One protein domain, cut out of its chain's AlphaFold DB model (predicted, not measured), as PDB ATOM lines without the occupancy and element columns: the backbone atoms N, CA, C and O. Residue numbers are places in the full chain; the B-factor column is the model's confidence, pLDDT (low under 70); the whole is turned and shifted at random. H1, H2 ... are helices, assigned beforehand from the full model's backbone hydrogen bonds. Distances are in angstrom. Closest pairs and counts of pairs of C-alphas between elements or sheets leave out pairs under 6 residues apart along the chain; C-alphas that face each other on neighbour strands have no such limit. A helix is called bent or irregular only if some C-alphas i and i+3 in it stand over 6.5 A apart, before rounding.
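This is residues 2 to 30 and 52 to 94 of the 344 residues of an uncharacterized protein of Candidatus Rokubacteria bacterium (UniProt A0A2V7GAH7). Two long, nearly straight helices lie side by side and run opposite ways in a loose, narrow pair, with the longer one, H2, sticking out far beyond H1 by its residues 52 to 69. This free arm makes much of the length of a thin, rod-like outline. The printed part has 72 residues with two named helices, H1 then H2, and no named strand; the class is all helix. The whole is extended, with a radius of gyration of the C-alphas of 19.7 A and spans of 70 by 20 by 8 A.

H2, the longest helix, holds residues 52 to 94 and measures 62.9 A from C-alpha 52 at (59.728, -11.961, -37.021) to C-alpha 94 at (14.212, -20.072, 5.566). H1 holds residues 2 to 30 and measures 42.5 A, beginning with C-alpha 2 at (1.150, -9.937, 1.125). H1 is neither bent nor irregular, but only just: C-alphas 8 and 11 are 6.1 A apart.

H2 and H1 are close but not clearly touching, with 1 pair of C-alphas within 8 A. Their closest C-alphas are those of Gly 21 and Cys 81, 7.6 A apart. Their lines stand at a shallow tilt of 8 degrees, and they run opposite ways. Their centres are 21.3 A apart. Residues 52 to 69 of H2 stand free. In H2 every O i to N i+4 pair is within hydrogen-bond range; in H1 23 of 25 are.

The two C-alphas farthest apart are those of Leu 2 and Ala 52, at 69.9 A. Without the free stretch the body has 54 residues and spans 44 by 21 by 8 A. The link from H1 to H2 runs across the cut: residues 31 to 51 are not printed, and C-alphas 30 and 52 are 29.1 A apart. The mean pLDDT of the printed part is 73.6, with residues 2 to 11 and residue 70 under 70.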
ATOM      1  N   LEU A   2      -0.241 -10.390   1.351       47.00
ATOM      2  CA  LEU A   2       1.150  -9.937   1.125       47.00
ATOM      3  C   LEU A   2       2.176 -11.026   0.718       47.00
ATOM      4  O   LEU A   2       2.932 -10.829  -0.226       47.00
ATOM      5  N   MET A   3       2.166 -12.206   1.349       45.34
ATOM      6  CA  MET A   3       3.104 -13.290   0.998       45.34
ATOM      7  C   MET A   3       2.871 -13.941  -0.380       45.34
ATOM      8  O   MET A   3       3.819 -14.473  -0.947       45.34
ATOM      9  N   ARG A   4       1.660 -13.881  -0.962       51.97
ATOM     10  CA  ARG A   4       1.454 -14.311  -2.363       51.97
ATOM     11  C   ARG A   4       2.066 -13.309  -3.348       51.97
ATOM     12  O   ARG A   4       2.612 -13.733  -4.357       51.97
ATOM     13  N   LEU A   5       2.032 -12.011  -3.029       55.19
ATOM     14  CA  LEU A   5       2.711 -10.964  -3.804       55.19
ATOM     15  C   LEU A   5       4.239 -11.122  -3.749       55.19
ATOM     16  O   LEU A   5       4.885 -11.081  -4.787       55.19
ATOM     17  N   LEU A   6       4.811 -11.401  -2.573       54.00
ATOM     18  CA  LEU A   6       6.247 -11.691  -2.436       54.00
ATOM     19  C   LEU A   6       6.689 -12.931  -3.233       54.00
ATOM     20  O   LEU A   6       7.698 -12.873  -3.930       54.00
ATOM     21  N   ALA A   7       5.913 -14.021  -3.205       55.31
ATOM     22  CA  ALA A   7       6.198 -15.207  -4.020       55.31
ATOM     23  C   ALA A   7       6.133 -14.921  -5.537       55.31
ATOM     24  O   ALA A   7       6.957 -15.434  -6.293       55.31
ATOM     25  N   LEU A   8       5.203 -14.061  -5.971       60.34
ATOM     26  CA  LEU A   8       5.083 -13.598  -7.361       60.34
ATOM     27  C   LEU A   8       6.250 -12.704  -7.819       60.34
ATOM     28  O   LEU A   8       6.532 -12.675  -9.012       60.34
ATOM     29  N   TYR A   9       6.946 -12.017  -6.906       60.72
ATOM     30  CA  TYR A   9       8.121 -11.189  -7.224       60.72
ATOM     31  C   TYR A   9       9.465 -11.926  -7.090       60.72
ATOM     32  O   TYR A   9      10.408 -11.604  -7.812       60.72
ATOM     33  N   ALA A  10       9.574 -12.929  -6.215       60.34
ATOM     34  CA  ALA A  10      10.821 -13.678  -6.025       60.34
ATOM     35  C   ALA A  10      11.203 -14.517  -7.262       60.34
ATOM     36  O   ALA A  10      12.360 -14.526  -7.680       60.34
ATOM     37  N   LEU A  11      10.219 -15.181  -7.875       65.25
ATOM     38  CA  LEU A  11      10.408 -16.048  -9.044       65.25
ATOM     39  C   LEU A  11      10.993 -15.311 -10.272       65.25
ATOM     40  O   LEU A  11      12.034 -15.752 -10.768       65.25
ATOM     41  N   PRO A  12      10.432 -14.174 -10.743       73.44
ATOM     42  CA  PRO A  12      11.033 -13.414 -11.840       73.44
ATOM     43  C   PRO A  12      12.399 -12.815 -11.475       73.44
ATOM     44  O   PRO A  12      13.249 -12.705 -12.354       73.44
ATOM     45  N   GLY A  13      12.658 -12.492 -10.201       73.56
ATOM     46  CA  GLY A  13      13.976 -12.034  -9.747       73.56
ATOM     47  C   GLY A  13      15.077 -13.084  -9.946       73.56
ATOM     48  O   GLY A  13      16.134 -12.773 -10.491       73.56
ATOM     49  N   VAL A  14      14.814 -14.343  -9.576       73.06
ATOM     50  CA  VAL A  14      15.763 -15.456  -9.778       73.06
ATOM     51  C   VAL A  14      15.992 -15.732 -11.267       73.06
ATOM     52  O   VAL A  14      17.135 -15.927 -11.687       73.06
ATOM     53  N   VAL A  15      14.933 -15.692 -12.085       75.12
ATOM     54  CA  VAL A  15      15.049 -15.846 -13.547       75.12
ATOM     55  C   VAL A  15      15.890 -14.718 -14.151       75.12
ATOM     56  O   VAL A  15      16.795 -15.002 -14.932       75.12
ATOM     57  N   LEU A  16      15.663 -13.461 -13.750       77.69
ATOM     58  CA  LEU A  16      16.429 -12.312 -14.237       77.69
ATOM     59  C   LEU A  16      17.926 -12.447 -13.915       77.69
ATOM     60  O   LEU A  16      18.754 -12.265 -14.803       77.69
ATOM     61  N   VAL A  17      18.277 -12.811 -12.676       77.19
ATOM     62  CA  VAL A  17      19.679 -13.000 -12.255       77.19
ATOM     63  C   VAL A  17      20.343 -14.153 -13.016       77.19
ATOM     64  O   VAL A  17      21.484 -14.012 -13.454       77.19
ATOM     65  N   SER A  18      19.628 -15.262 -13.231       77.69
ATOM     66  CA  SER A  18      20.127 -16.406 -14.007       77.69
ATOM     67  C   SER A  18      20.397 -16.037 -15.473       77.69
ATOM     68  O   SER A  18      21.482 -16.297 -15.994       77.69
ATOM     69  N   VAL A  19      19.451 -15.343 -16.122       78.50
ATOM     70  CA  VAL A  19      19.600 -14.858 -17.504       78.50
ATOM     71  C   VAL A  19      20.740 -13.844 -17.619       78.50
ATOM     72  O   VAL A  19      21.531 -13.929 -18.557       78.50
ATOM     73  N   LEU A  20      20.879 -12.922 -16.659       79.31
ATOM     74  CA  LEU A  20      21.972 -11.947 -16.652       79.31
ATOM     75  C   LEU A  20      23.338 -12.637 -16.502       79.31
ATOM     76  O   LEU A  20      24.272 -12.304 -17.229       79.31
ATOM     77  N   GLY A  21      23.444 -13.628 -15.610       80.81
ATOM     78  CA  GLY A  21      24.655 -14.430 -15.425       80.81
ATOM     79  C   GLY A  21      25.050 -15.184 -16.697       80.81
ATOM     80  O   GLY A  21      26.190 -15.069 -17.147       80.81
ATOM     81  N   ALA A  22      24.095 -15.868 -17.334       78.44
ATOM     82  CA  ALA A  22      24.317 -16.548 -18.609       78.44
ATOM     83  C   ALA A  22      24.757 -15.575 -19.719       78.44
ATOM     84  O   ALA A  22      25.706 -15.861 -20.449       78.44
ATOM     85  N   LEU A  23      24.121 -14.404 -19.821       78.38
ATOM     86  CA  LEU A  23      24.442 -13.393 -20.830       78.38
ATOM     87  C   LEU A  23      25.838 -12.780 -20.616       78.38
ATOM     88  O   LEU A  23      26.566 -12.573 -21.587       78.38
ATOM     89  N   VAL A  24      26.258 -12.565 -19.363       81.25
ATOM     90  CA  VAL A  24      27.638 -12.165 -19.030       81.25
ATOM     91  C   VAL A  24      28.635 -13.258 -19.419       81.25
ATOM     92  O   VAL A  24      29.650 -12.953 -20.045       81.25
ATOM     93  N   THR A  25      28.353 -14.533 -19.130       79.31
ATOM     94  CA  THR A  25      29.217 -15.652 -19.544       79.31
ATOM     95  C   THR A  25      29.341 -15.746 -21.068       79.31
ATOM     96  O   THR A  25      30.449 -15.918 -21.575       79.31
ATOM     97  N   VAL A  26      28.243 -15.565 -21.809       75.81
ATOM     98  CA  VAL A  26      28.245 -15.533 -23.283       75.81
ATOM     99  C   VAL A  26      29.026 -14.329 -23.822       75.81
ATOM    100  O   VAL A  26      29.810 -14.494 -24.752       75.81
ATOM    101  N   LEU A  27      28.903 -13.139 -23.222       76.62
ATOM    102  CA  LEU A  27      29.703 -11.966 -23.602       76.62
ATOM    103  C   LEU A  27      31.204 -12.166 -23.357       76.62
ATOM    104  O   LEU A  27      32.013 -11.763 -24.191       76.62
ATOM    105  N   VAL A  28      31.586 -12.802 -22.246       78.06
ATOM    106  CA  VAL A  28      32.987 -13.158 -21.969       78.06
ATOM    107  C   VAL A  28      33.490 -14.177 -22.996       78.06
ATOM    108  O   VAL A  28      34.552 -13.965 -23.581       78.06
ATOM    109  N   MET A  29      32.709 -15.224 -23.284       76.81
ATOM    110  CA  MET A  29      33.024 -16.230 -24.307       76.81
ATOM    111  C   MET A  29      33.176 -15.620 -25.706       76.81
ATOM    112  O   MET A  29      34.151 -15.914 -26.386       76.81
ATOM    113  N   LEU A  30      32.277 -14.728 -26.133       74.75
ATOM    114  CA  LEU A  30      32.371 -14.057 -27.434       74.75
ATOM    115  C   LEU A  30      33.565 -13.095 -27.496       74.75
ATOM    116  O   LEU A  30      34.319 -13.101 -28.465       74.75
ATOM    117  N   ALA A  52      61.188 -12.038 -36.984       76.94
ATOM    118  CA  ALA A  52      59.728 -11.961 -37.021       76.94
ATOM    119  C   ALA A  52      59.109 -13.215 -36.385       76.94
ATOM    120  O   ALA A  52      58.245 -13.109 -35.513       76.94
ATOM    121  N   ARG A  53      59.638 -14.406 -36.705       79.69
ATOM    122  CA  ARG A  53      59.230 -15.677 -36.076       79.69
ATOM    123  C   ARG A  53      59.419 -15.649 -34.555       79.69
ATOM    124  O   ARG A  53      58.539 -16.085 -33.811       79.69
ATOM    125  N   LYS A  54      60.535 -15.092 -34.074       83.19
ATOM    126  CA  LYS A  54      60.833 -14.933 -32.642       83.19
ATOM    127  C   LYS A  54      59.865 -13.969 -31.945       83.19
ATOM    128  O   LYS A  54      59.418 -14.271 -30.837       83.19
ATOM    129  N   LEU A  55      59.504 -12.854 -32.586       77.50
ATOM    130  CA  LEU A  55      58.494 -11.915 -32.085       77.50
ATOM    131  C   LEU A  55      57.096 -12.550 -32.048       77.50
ATOM    132  O   LEU A  55      56.441 -12.513 -31.007       77.50
ATOM    133  N   VAL A  56      56.669 -13.222 -33.123       81.25
ATOM    134  CA  VAL A  56      55.390 -13.957 -33.178       81.25
ATOM    135  C   VAL A  56      55.324 -15.032 -32.088       81.25
ATOM    136  O   VAL A  56      54.306 -15.154 -31.404       81.25
ATOM    137  N   TRP A  57      56.412 -15.773 -31.851       83.31
ATOM    138  CA  TRP A  57      56.474 -16.768 -30.775       83.31
ATOM    139  C   TRP A  57      56.372 -16.135 -29.379       83.31
ATOM    140  O   TRP A  57      55.668 -16.661 -28.513       83.31
ATOM    141  N   MET A  58      57.015 -14.983 -29.162       81.88
ATOM    142  CA  MET A  58      56.922 -14.232 -27.907       81.88
ATOM    143  C   MET A  58      55.489 -13.738 -27.652       81.88
ATOM    144  O   MET A  58      54.942 -13.990 -26.578       81.88
ATOM    145  N   VAL A  59      54.841 -13.148 -28.661       80.56
ATOM    146  CA  VAL A  59      53.448 -12.673 -28.584       80.56
ATOM    147  C   VAL A  59      52.465 -13.836 -28.392       80.56
ATOM    148  O   VAL A  59      51.555 -13.733 -27.565       80.56
ATOM    149  N   ARG A  60      52.651 -14.979 -29.076       80.94
ATOM    150  CA  ARG A  60      51.863 -16.209 -28.832       80.94
ATOM    151  C   ARG A  60      52.004 -16.670 -27.375       80.94
ATOM    152  O   ARG A  60      50.998 -16.978 -26.732       80.94
ATOM    153  N   ARG A  61      53.227 -16.673 -26.830       82.44
ATOM    154  CA  ARG A  61      53.503 -17.074 -25.441       82.44
ATOM    155  C   ARG A  61      52.872 -16.122 -24.424       82.44
ATOM    156  O   ARG A  61      52.273 -16.586 -23.454       82.44
ATOM    157  N   GLU A  62      52.944 -14.815 -24.647       77.50
ATOM    158  CA  GLU A  62      52.324 -13.826 -23.765       77.50
ATOM    159  C   GLU A  62      50.790 -13.927 -23.790       77.50
ATOM    160  O   GLU A  62      50.163 -14.060 -22.733       77.50
ATOM    161  N   ARG A  63      50.182 -14.008 -24.987       76.50
ATOM    162  CA  ARG A  63      48.736 -14.246 -25.157       76.50
ATOM    163  C   ARG A  63      48.267 -15.526 -24.459       76.50
ATOM    164  O   ARG A  63      47.183 -15.522 -23.875       76.50
ATOM    165  N   ALA A  64      49.066 -16.596 -24.454       76.31
ATOM    166  CA  ALA A  64      48.741 -17.817 -23.713       76.31
ATOM    167  C   ALA A  64      48.643 -17.567 -22.193       76.31
ATOM    168  O   ALA A  64      47.674 -17.996 -21.565       76.31
ATOM    169  N   THR A  65      49.569 -16.798 -21.605       73.50
ATOM    170  CA  THR A  65      49.498 -16.444 -20.171       73.50
ATOM    171  C   THR A  65      48.319 -15.523 -19.837       73.50
ATOM    172  O   THR A  65      47.727 -15.633 -18.759       73.50
ATOM    173  N   LEU A  66      47.921 -14.646 -20.766       71.75
ATOM    174  CA  LEU A  66      46.728 -13.808 -20.622       71.75
ATOM    175  C   LEU A  66      45.436 -14.635 -20.684       71.75
ATOM    176  O   LEU A  66      44.548 -14.415 -19.861       71.75
ATOM    177  N   ARG A  67      45.349 -15.628 -21.584       75.81
ATOM    178  CA  ARG A  67      44.232 -16.593 -21.622       75.81
ATOM    179  C   ARG A  67      44.117 -17.353 -20.298       75.81
ATOM    180  O   ARG A  67      43.021 -17.453 -19.754       75.81
ATOM    181  N   GLU A  68      45.231 -17.811 -19.729       73.69
ATOM    182  CA  GLU A  68      45.224 -18.517 -18.442       73.69
ATOM    183  C   GLU A  68      44.720 -17.628 -17.286       73.69
ATOM    184  O   GLU A  68      43.885 -18.052 -16.484       73.69
ATOM    185  N   ARG A  69      45.157 -16.360 -17.226       71.06
ATOM    186  CA  ARG A  69      44.637 -15.379 -16.255       71.06
ATOM    187  C   ARG A  69      43.139 -15.126 -16.441       71.06
ATOM    188  O   ARG A  69      42.409 -15.114 -15.452       71.06
ATOM    189  N   ALA A  70      42.675 -14.971 -17.682       69.75
ATOM    190  CA  ALA A  70      41.261 -14.762 -17.988       69.75
ATOM    191  C   ALA A  70      40.389 -15.959 -17.566       69.75
ATOM    192  O   ALA A  70      39.331 -15.756 -16.974       69.75
ATOM    193  N   VAL A  71      40.857 -17.197 -17.773       75.94
ATOM    194  CA  VAL A  71      40.166 -18.414 -17.305       75.94
ATOM    195  C   VAL A  71      40.041 -18.431 -15.780       75.94
ATOM    196  O   VAL A  71      38.946 -18.671 -15.271       75.94
ATOM    197  N   ARG A  72      41.110 -18.103 -15.037       74.25
ATOM    198  CA  ARG A  72      41.051 -18.027 -13.564       74.25
ATOM    199  C   ARG A  72      40.061 -16.961 -13.078       74.25
ATOM    200  O   ARG A  72      39.294 -17.232 -12.160       74.25
ATOM    201  N   VAL A  73      40.033 -15.779 -13.705       73.12
ATOM    202  CA  VAL A  73      39.071 -14.704 -13.372       73.12
ATOM    203  C   VAL A  73      37.631 -15.102 -13.726       73.12
ATOM    204  O   VAL A  73      36.702 -14.809 -12.974       73.12
ATOM    205  N   GLY A  74      37.430 -15.825 -14.830       73.25
ATOM    206  CA  GLY A  74      36.135 -16.407 -15.185       73.25
ATOM    207  C   GLY A  74      35.651 -17.426 -14.148       73.25
ATOM    208  O   GLY A  74      34.506 -17.356 -13.707       73.25
ATOM    209  N   GLN A  75      36.536 -18.321 -13.693       74.44
ATOM    210  CA  GLN A  75      36.231 -19.297 -12.644       74.44
ATOM    211  C   GLN A  75      35.898 -18.636 -11.301       74.44
ATOM    212  O   GLN A  75      34.889 -18.998 -10.698       74.44
ATOM    213  N   THR A  76      36.679 -17.654 -10.832       70.50
ATOM    214  CA  THR A  76      36.361 -16.966  -9.566       70.50
ATOM    215  C   THR A  76      35.030 -16.222  -9.649       70.50
ATOM    216  O   THR A  76      34.228 -16.310  -8.723       70.50
ATOM    217  N   THR A  77      34.745 -15.567 -10.778       76.81
ATOM    218  CA  THR A  77      33.461 -14.885 -11.010       76.81
ATOM    219  C   THR A  77      32.293 -15.878 -10.993       76.81
ATOM    220  O   THR A  77      31.298 -15.637 -10.313       76.81
ATOM    221  N   ALA A  78      32.427 -17.032 -11.659       73.31
ATOM    222  CA  ALA A  78      31.407 -18.081 -11.654       73.31
ATOM    223  C   ALA A  78      31.156 -18.654 -10.246       73.31
ATOM    224  O   ALA A  78      30.002 -18.816  -9.848       73.31
ATOM    225  N   VAL A  79      32.215 -18.900  -9.464       77.19
ATOM    226  CA  VAL A  79      32.109 -19.368  -8.069       77.19
ATOM    227  C   VAL A  79      31.402 -18.333  -7.189       77.19
ATOM    228  O   VAL A  79      30.517 -18.702  -6.418       77.19
ATOM    229  N   VAL A  80      31.721 -17.042  -7.332       75.94
ATOM    230  CA  VAL A  80      31.041 -15.962  -6.594       75.94
ATOM    231  C   VAL A  80      29.556 -15.891  -6.966       75.94
ATOM    232  O   VAL A  80      28.719 -15.827  -6.068       75.94
ATOM    233  N   CYS A  81      29.205 -15.970  -8.253       75.56
ATOM    234  CA  CYS A  81      27.807 -16.000  -8.699       75.56
ATOM    235  C   CYS A  81      27.040 -17.232  -8.184       75.56
ATOM    236  O   CYS A  81      25.879 -17.116  -7.795       75.56
ATOM    237  N   PHE A  82      27.675 -18.406  -8.132       77.38
ATOM    238  CA  PHE A  82      27.052 -19.614  -7.584       77.38
ATOM    239  C   PHE A  82      26.853 -19.520  -6.062       77.38
ATOM    240  O   PHE A  82      25.803 -19.904  -5.540       77.38
ATOM    241  N   ALA A  83      27.831 -18.963  -5.343       75.00
ATOM    242  CA  ALA A  83      27.746 -18.748  -3.903       75.00
ATOM    243  C   ALA A  83      26.643 -17.740  -3.533       75.00
ATOM    244  O   ALA A  83      25.854 -18.009  -2.625       75.00
ATOM    245  N   THR A  84      26.521 -16.620  -4.257       76.62
ATOM    246  CA  THR A  84      25.443 -15.643  -4.018       76.62
ATOM    247  C   THR A  84      24.068 -16.204  -4.372       76.62
ATOM    248  O   THR A  84      23.133 -16.023  -3.593       76.62
ATOM    249  N   ALA A  85      23.935 -16.959  -5.469       77.88
ATOM    250  CA  ALA A  85      22.687 -17.646  -5.811       77.88
ATOM    251  C   ALA A  85      22.272 -18.665  -4.730       77.88
ATOM    252  O   ALA A  85      21.104 -18.718  -4.342       77.88
ATOM    253  N   THR A  86      23.231 -19.423  -4.188       75.81
ATOM    254  CA  THR A  86      22.987 -20.401  -3.115       75.81
ATOM    255  C   THR A  86      22.578 -19.710  -1.809       75.81
ATOM    256  O   THR A  86      21.619 -20.132  -1.165       75.81
ATOM    257  N   LEU A  87      23.240 -18.607  -1.436       77.44
ATOM    258  CA  LEU A  87      22.869 -17.797  -0.271       77.44
ATOM    259  C   LEU A  87      21.429 -17.264  -0.392       77.44
ATOM    260  O   LEU A  87      20.640 -17.386   0.545       77.44
ATOM    261  N   LEU A  88      21.065 -16.723  -1.560       79.38
ATOM    262  CA  LEU A  88      19.709 -16.237  -1.836       79.38
ATOM    263  C   LEU A  88      18.668 -17.367  -1.772       79.38
ATOM    264  O   LEU A  88      17.585 -17.159  -1.224       79.38
ATOM    265  N   ALA A  89      18.998 -18.570  -2.252       74.06
ATOM    266  CA  ALA A  89      18.127 -19.738  -2.142       74.06
ATOM    267  C   ALA A  89      17.898 -20.166  -0.678       74.06
ATOM    268  O   ALA A  89      16.768 -20.473  -0.303       74.06
ATOM    269  N   VAL A  90      18.928 -20.122   0.177       77.62
ATOM    270  CA  VAL A  90      18.794 -20.413   1.619       77.62
ATOM    271  C   VAL A  90      17.929 -19.361   2.325       77.62
ATOM    272  O   VAL A  90      17.070 -19.717   3.136       77.62
ATOM    273  N   ILE A  91      18.084 -18.075   1.991       73.81
ATOM    274  CA  ILE A  91      17.238 -16.986   2.515       73.81
ATOM    275  C   ILE A  91      15.773 -17.165   2.066       73.81
ATOM    276  O   ILE A  91      14.846 -17.004   2.866       73.81
ATOM    277  N   ALA A  92      15.539 -17.565   0.813       73.69
ATOM    278  CA  ALA A  92      14.201 -17.886   0.317       73.69
ATOM    279  C   ALA A  92      13.586 -19.105   1.036       73.69
ATOM    280  O   ALA A  92      12.419 -19.069   1.418       73.69
ATOM    281  N   LEU A  93      14.362 -20.165   1.285       71.69
ATOM    282  CA  LEU A  93      13.865 -21.374   1.949       71.69
ATOM    283  C   LEU A  93      13.522 -21.119   3.428       71.69
ATOM    284  O   LEU A  93      12.453 -21.501   3.907       71.69
ATOM    285  N   THR A  94      14.402 -20.416   4.145       72.81
ATOM    286  CA  THR A  94      14.212 -20.072   5.566       72.81
ATOM    287  C   THR A  94      13.053 -19.102   5.795       72.81
ATOM    288  O   THR A  94      12.321 -19.254   6.771       72.81
TER     289      THR A  94